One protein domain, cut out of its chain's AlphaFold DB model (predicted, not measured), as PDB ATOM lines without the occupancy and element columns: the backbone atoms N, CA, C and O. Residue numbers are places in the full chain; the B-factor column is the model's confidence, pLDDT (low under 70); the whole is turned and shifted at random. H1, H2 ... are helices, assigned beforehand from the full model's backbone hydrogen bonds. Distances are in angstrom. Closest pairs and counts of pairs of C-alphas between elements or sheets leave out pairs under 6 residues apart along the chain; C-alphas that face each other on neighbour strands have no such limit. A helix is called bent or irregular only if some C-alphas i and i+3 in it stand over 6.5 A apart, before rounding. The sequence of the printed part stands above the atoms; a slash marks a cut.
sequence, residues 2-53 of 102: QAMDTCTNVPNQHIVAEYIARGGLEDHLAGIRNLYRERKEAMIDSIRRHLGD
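AT A GLANCE: This is residues 2 to 53 of the 102 residues of the protein "PLP-dependent aminotransferase family protein" of Streptomyces sp. SID10244 (UniProt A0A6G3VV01). One long helix, H2, and a shorter helix, H1, meet near their ends in an open L, H2 making the long arm and H1 the short one. The unnamed residues 2 to 9 carry the short arm onward from H1 as a tail, and the middle of the L is empty. The printed part has 52 residues with two named helices, H1 and then H2 along the chain, and no named strand; the class is all helix. The whole is extended, with a radius of gyration of the C-alphas of 19.1 A, and flat, its C-alphas spanning 57 by 32 by 10 A.

HOW THE PARTS SIT: H2, residues 24 to 50, is the longest helix, with 27 residues. H1, residues 10 to 21, is close to H2 but not clearly touching it, with 1 pair of C-alphas within 8 A. The closest C-alphas of the two are those of Tyr 19 and Leu 25, 6.9 A apart. Their lines are about perpendicular, at 88 degrees, and their centres are 26.7 A apart. The link from H1 to H2, residues 22 and 23, is tight. In H1 and H2 every O i to N i+4 pair is within hydrogen-bond range. Residues 26 to 53 stand free, of which 26 to 50 belong to H2. Residues 2 to 15 also stand free, of which 10 to 15 belong to H1.

IN THESE COORDINATES: H2 measures 38.7 A from C-alpha 24 at (124.588, 116.154, 72.614) to C-alpha 50 at (148.722, 142.383, 87.689). H1 measures 16.3 A from its first to its last C-alpha and begins with C-alpha 10 at (129.535, 98.913, 79.766). Neither helix is bent.

THE WHOLE: The two C-alphas farthest apart are those of Gln 2 and Asp 53, at 57.7 A. The printed part has no cut. The mean pLDDT of the printed part is 91.8, and residues 2 to 6 are under 70.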
ATOM      1  N   GLN A   2     140.970  88.024  88.131       46.62
ATOM      2  CA  GLN A   2     140.542  88.636  86.871       46.62
ATOM      3  C   GLN A   2     141.650  89.460  86.208       46.62
ATOM      4  O   GLN A   2     142.193  90.383  86.808       46.62
ATOM      5  N   ALA A   3     141.980  89.083  84.976       49.50
ATOM      6  CA  ALA A   3     142.763  89.901  84.078       49.50
ATOM      7  C   ALA A   3     141.918  91.130  83.722       49.50
ATOM      8  O   ALA A   3     140.872  90.989  83.104       49.50
ATOM      9  N   MET A   4     142.360  92.290  84.209       54.25
ATOM     10  CA  MET A   4     142.251  93.600  83.563       54.25
ATOM     11  C   MET A   4     141.011  93.813  82.688       54.25
ATOM     12  O   MET A   4     141.065  93.667  81.471       54.25
ATOM     13  N   ASP A   5     139.921  94.245  83.313       57.78
ATOM     14  CA  ASP A   5     138.859  94.951  82.602       57.78
ATOM     15  C   ASP A   5     139.333  96.411  82.435       57.78
ATOM     16  O   ASP A   5     139.075  97.277  83.266       57.78
ATOM     17  N   THR A   6     140.182  96.655  81.429       61.41
ATOM     18  CA  THR A   6     140.756  97.978  81.086       61.41
ATOM     19  C   THR A   6     139.822  98.829  80.228       61.41
ATOM     20  O   THR A   6     140.212  99.885  79.729       61.41
ATOM     21  N   CYS A   7     138.585  98.387  80.048       73.44
ATOM     22  CA  CYS A   7     137.563  99.118  79.325       73.44
ATOM     23  C   CYS A   7     136.725  99.941  80.308       73.44
ATOM     24  O   CYS A   7     136.391  99.487  81.402       73.44
ATOM     25  N   THR A   8     136.329 101.151  79.900       80.69
ATOM     26  CA  THR A   8     135.248 101.904  80.555       80.69
ATOM     27  C   THR A   8     134.056 100.971  80.782       80.69
ATOM     28  O   THR A   8     133.734 100.185  79.894       80.69
ATOM     29  N   ASN A   9     133.387 101.022  81.938       89.75
ATOM     30  CA  ASN A   9     132.288 100.092  82.210       89.75
ATOM     31  C   ASN A   9     131.189 100.164  81.118       89.75
ATOM     32  O   ASN A   9     130.922 101.215  80.531       89.75
ATOM     33  N   VAL A  10     130.553  99.026  80.829       92.19
ATOM     34  CA  VAL A  10     129.535  98.913  79.766       92.19
ATOM     35  C   VAL A  10     128.386  99.929  79.924       92.19
ATOM     36  O   VAL A  10     127.998 100.531  78.921       92.19
ATOM     37  N   PRO A  11     127.871 100.216  81.141       94.69
ATOM     38  CA  PRO A  11     126.848 101.245  81.315       94.69
ATOM     39  C   PRO A  11     127.282 102.639  80.838       94.69
ATOM     40  O   PRO A  11     126.528 103.285  80.112       94.69
ATOM     41  N   ASN A  12     128.494 103.097  81.173       94.75
ATOM     42  CA  ASN A  12     128.970 104.414  80.737       94.75
ATOM     43  C   ASN A  12     129.195 104.455  79.226       94.75
ATOM     44  O   ASN A  12     128.909 105.478  78.607       94.75
ATOM     45  N   GLN A  13     129.656 103.355  78.620       95.06
ATOM     46  CA  GLN A  13     129.767 103.275  77.162       95.06
ATOM     47  C   GLN A  13     128.404 103.483  76.488       95.06
ATOM     48  O   GLN A  13     128.302 104.294  75.570       95.06
ATOM     49  N   HIS A  14     127.347 102.818  76.970       96.50
ATOM     50  CA  HIS A  14     125.996 102.991  76.425       96.50
ATOM     51  C   HIS A  14     125.442 104.402  76.637       96.50
ATOM     52  O   HIS A  14     124.853 104.962  75.716       96.50
ATOM     53  N   ILE A  15     125.659 104.994  77.815       96.69
ATOM     54  CA  ILE A  15     125.221 106.367  78.108       96.69
ATOM     55  C   ILE A  15     125.897 107.363  77.161       96.69
ATOM     56  O   ILE A  15     125.219 108.190  76.555       96.69
ATOM     57  N   VAL A  16     127.221 107.276  77.006       96.75
ATOM     58  CA  VAL A  16     127.979 108.177  76.125       96.75
ATOM     59  C   VAL A  16     127.602 107.956  74.659       96.75
ATOM     60  O   VAL A  16     127.428 108.927  73.929       96.75
ATOM     61  N   ALA A  17     127.416 106.705  74.229       97.12
ATOM     62  CA  ALA A  17     126.991 106.398  72.865       97.12
ATOM     63  C   ALA A  17     125.618 107.009  72.543       97.12
ATOM     64  O   ALA A  17     125.477 107.671  71.517       97.12
ATOM     65  N   GLU A  18     124.634 106.854  73.432       97.81
ATOM     66  CA  GLU A  18     123.300 107.439  73.253       97.81
ATOM     67  C   GLU A  18     123.346 108.974  73.278       97.81
ATOM     68  O   GLU A  18     122.692 109.638  72.475       97.81
ATOM     69  N   TYR A  19     124.160 109.554  74.165       97.94
ATOM     70  CA  TYR A  19     124.374 110.998  74.239       97.94
ATOM     71  C   TYR A  19     124.921 111.572  72.923       97.94
ATOM     72  O   TYR A  19     124.410 112.575  72.419       97.94
ATOM     73  N   ILE A  20     125.928 110.909  72.347       97.94
ATOM     74  CA  ILE A  20     126.514 111.285  71.055       97.94
ATOM     75  C   ILE A  20     125.494 111.087  69.928       97.94
ATOM     76  O   ILE A  20     125.316 111.990  69.114       97.94
ATOM     77  N   ALA A  21     124.790 109.950  69.895       97.44
ATOM     78  CA  ALA A  21     123.802 109.640  68.859       97.44
ATOM     79  C   ALA A  21     122.646 110.653  68.813       97.44
ATOM     80  O   ALA A  21     122.099 110.925  67.745       97.44
ATOM     81  N   ARG A  22     122.302 111.250  69.960       97.50
ATOM     82  CA  ARG A  22     121.298 112.319  70.074       97.50
ATOM     83  C   ARG A  22     121.831 113.722  69.752       97.50
ATOM     84  O   ARG A  22     121.085 114.683  69.898       97.50
ATOM     85  N   GLY A  23     123.093 113.854  69.340       96.19
ATOM     86  CA  GLY A  23     123.720 115.135  68.994       96.19
ATOM     87  C   GLY A  23     124.271 115.931  70.181       96.19
ATOM     88  O   GLY A  23     124.842 116.999  69.975       96.19
ATOM     89  N   GLY A  24     124.189 115.413  71.413       97.81
ATOM     90  CA  GLY A  24     124.588 116.154  72.614       97.81
ATOM     91  C   GLY A  24     126.073 116.535  72.649       97.81
ATOM     92  O   GLY A  24     126.458 117.491  73.324       97.81
ATOM     93  N   LEU A  25     126.930 115.814  71.918       97.94
ATOM     94  CA  LEU A  25     128.351 116.142  71.848       97.94
ATOM     95  C   LEU A  25     128.593 117.514  71.215       97.94
ATOM     96  O   LEU A  25     129.374 118.285  71.761       97.94
ATOM     97  N   GLU A  26     127.919 117.841  70.114       97.38
ATOM     98  CA  GLU A  26     128.158 119.112  69.421       97.38
ATOM     99  C   GLU A  26     127.677 120.308  70.244       97.38
ATOM    100  O   GLU A  26     128.412 121.287  70.394       97.38
ATOM    101  N   ASP A  27     126.508 120.190  70.878       96.94
ATOM    102  CA  ASP A  27     125.985 121.215  71.788       96.94
ATOM    103  C   ASP A  27     126.929 121.440  72.979       96.94
ATOM    104  O   ASP A  27     127.238 122.578  73.354       96.94
ATOM    105  N   HIS A  28     127.456 120.354  73.550       97.69
ATOM    106  CA  HIS A  28     128.430 120.436  74.634       97.69
ATOM    107  C   HIS A  28     129.746 121.063  74.185       97.69
ATOM    108  O   HIS A  28     130.288 121.910  74.895       97.69
ATOM    109  N   LEU A  29     130.247 120.697  73.002       97.38
ATOM    110  CA  LEU A  29     131.463 121.279  72.443       97.38
ATOM    111  C   LEU A  29     131.297 122.778  72.174       97.38
ATOM    112  O   LEU A  29     132.216 123.550  72.449       97.38
ATOM    113  N   ALA A  30     130.141 123.219  71.680       97.12
ATOM    114  CA  ALA A  30     129.853 124.640  71.507       97.12
ATOM    115  C   ALA A  30     129.876 125.387  72.853       97.12
ATOM    116  O   ALA A  30     130.562 126.406  72.984       97.12
ATOM    117  N   GLY A  31     129.199 124.846  73.871       97.69
ATOM    118  CA  GLY A  31     129.168 125.435  75.210       97.69
ATOM    119  C   GLY A  31     130.548 125.489  75.871       97.69
ATOM    120  O   GLY A  31     130.971 126.540  76.356       97.69
ATOM    121  N   ILE A  32     131.287 124.380  75.847       97.12
ATOM    122  CA  ILE A  32     132.590 124.285  76.512       97.12
ATOM    123  C   ILE A  32     133.651 125.151  75.817       97.12
ATOM    124  O   ILE A  32     134.464 125.768  76.502       97.12
ATOM    125  N   ARG A  33     133.619 125.285  74.480       97.38
ATOM    126  CA  ARG A  33     134.520 126.189  73.737       97.38
ATOM    127  C   ARG A  33     134.308 127.649  74.135       97.38
ATOM    128  O   ARG A  33     135.290 128.356  74.347       97.38
ATOM    129  N   ASN A  34     133.055 128.087  74.265       97.06
ATOM    130  CA  ASN A  34     132.747 129.446  74.720       97.06
ATOM    131  C   ASN A  34     133.211 129.662  76.166       97.06
ATOM    132  O   ASN A  34     133.937 130.616  76.431       97.06
ATOM    133  N   LEU A  35     132.911 128.718  77.066       97.06
ATOM    134  CA  LEU A  35     133.344 128.787  78.465       97.06
ATOM    135  C   LEU A  35     134.871 128.894  78.606       97.06
ATOM    136  O   LEU A  35     135.371 129.702  79.389       97.06
ATOM    137  N   TYR A  36     135.636 128.079  77.876       97.31
ATOM    138  CA  TYR A  36     137.097 128.145  77.949       97.31
ATOM    139  C   TYR A  36     137.669 129.398  77.285       97.31
ATOM    140  O   TYR A  36     138.678 129.904  77.775       97.31
ATOM    141  N   ARG A  37     137.025 129.940  76.243       97.06
ATOM    142  CA  ARG A  37     137.411 131.237  75.668       97.06
ATOM    143  C   ARG A  37     137.284 132.354  76.702       97.06
ATOM    144  O   ARG A  37     138.266 133.044  76.948       97.06
ATOM    145  N   GLU A  38     136.132 132.462  77.360       97.50
ATOM    146  CA  GLU A  38     135.887 133.474  78.399       97.50
ATOM    147  C   GLU A  38     136.899 133.361  79.551       97.50
ATOM    148  O   GLU A  38     137.456 134.357  80.010       97.50
ATOM    149  N   ARG A  39     137.207 132.131  79.988       97.50
ATOM    150  CA  ARG A  39     138.235 131.886  81.014       97.50
ATOM    151  C   ARG A  39     139.636 132.287  80.550       97.50
ATOM    152  O   ARG A  39     140.383 132.859  81.342       97.50
ATOM    153  N   LYS A  40     139.996 131.985  79.297       97.75
ATOM    154  CA  LYS A  40     141.289 132.366  78.706       97.75
ATOM    155  C   LYS A  40     141.445 133.882  78.699       97.75
ATOM    156  O   LYS A  40     142.456 134.387  79.177       97.75
ATOM    157  N   GLU A  41     140.437 134.589  78.196       97.44
ATOM    158  CA  GLU A  41     140.417 136.054  78.119       97.44
ATOM    159  C   GLU A  41     140.533 136.677  79.512       97.44
ATOM    160  O   GLU A  41     141.414 137.503  79.744       97.44
ATOM    161  N   ALA A  42     139.744 136.195  80.479       97.75
ATOM    162  CA  ALA A  42     139.816 136.666  81.859       97.75
ATOM    163  C   ALA A  42     141.205 136.459  82.491       97.75
ATOM    164  O   ALA A  42     141.695 137.339  83.206       97.75
ATOM    165  N   MET A  43     141.852 135.319  82.229       97.06
ATOM    166  CA  MET A  43     143.192 135.031  82.742       97.06
ATOM    167  C   MET A  43     144.259 135.914  82.080       97.06
ATOM    168  O   MET A  43     145.079 136.493  82.790       97.06
ATOM    169  N   ILE A  44     144.229 136.071  80.752       96.94
ATOM    170  CA  ILE A  44     145.160 136.947  80.019       96.94
ATOM    171  C   ILE A  44     145.025 138.393  80.506       96.94
ATOM    172  O   ILE A  44     146.031 139.045  80.786       96.94
ATOM    173  N   ASP A  45     143.797 138.885  80.661       97.81
ATOM    174  CA  ASP A  45     143.550 140.229  81.178       97.81
ATOM    175  C   ASP A  45     144.047 140.385  82.618       97.81
ATOM    176  O   ASP A  45     144.616 141.417  82.968       97.81
ATOM    177  N   SER A  46     143.873 139.361  83.456       97.56
ATOM    178  CA  SER A  46     144.409 139.346  84.820       97.56
ATOM    179  C   SER A  46     145.939 139.420  84.827       97.56
ATOM    180  O   SER A  46     146.510 140.285  85.494       97.56
ATOM    181  N   ILE A  47     146.609 138.589  84.023       97.12
ATOM    182  CA  ILE A  47     148.071 138.586  83.880       97.12
ATOM    183  C   ILE A  47     148.562 139.966  83.429       97.12
ATOM    184  O   ILE A  47     149.433 140.548  84.075       97.12
ATOM    185  N   ARG A  48     147.950 140.546  82.390       96.50
ATOM    186  CA  ARG A  48     148.299 141.888  81.896       96.50
ATOM    187  C   ARG A  48     148.106 142.972  82.955       96.50
ATOM    188  O   ARG A  48     148.941 143.862  83.063       96.50
ATOM    189  N   ARG A  49     147.025 142.914  83.740       98.00
ATOM    190  CA  ARG A  49     146.739 143.913  84.786       98.00
ATOM    191  C   ARG A  49     147.674 143.814  85.989       98.00
ATOM    192  O   ARG A  49     148.010 144.847  86.558       98.00
ATOM    193  N   HIS A  50     148.039 142.603  86.408       97.06
ATOM    194  CA  HIS A  50     148.722 142.383  87.689       97.06
ATOM    195  C   HIS A  50     150.219 142.097  87.561       97.06
ATOM    196  O   HIS A  50     150.988 142.491  88.439       97.06
ATOM    197  N   LEU A  51     150.635 141.420  86.491       95.00
ATOM    198  CA  LEU A  51     152.040 141.110  86.226       95.00
ATOM    199  C   LEU A  51     152.646 142.067  85.200       95.00
ATOM    200  O   LEU A  51     153.834 142.354  85.284       95.00
ATOM    201  N   GLY A  52     151.827 142.616  84.300       94.12
ATOM    202  CA  GLY A  52     152.226 143.703  83.413       94.12
ATOM    203  C   GLY A  52     153.442 143.353  82.564       94.12
ATOM    204  O   GLY A  52     153.478 142.314  81.911       94.12
ATOM    205  N   ASP A  53     154.434 144.233  82.587       93.81
ATOM    206  CA  ASP A  53     155.682 144.120  81.837       93.81
ATOM    207  C   ASP A  53     156.687 143.135  82.436       93.81
ATOM    208  O   ASP A  53     157.724 142.926  81.817       93.81
TER     209      ASP A  53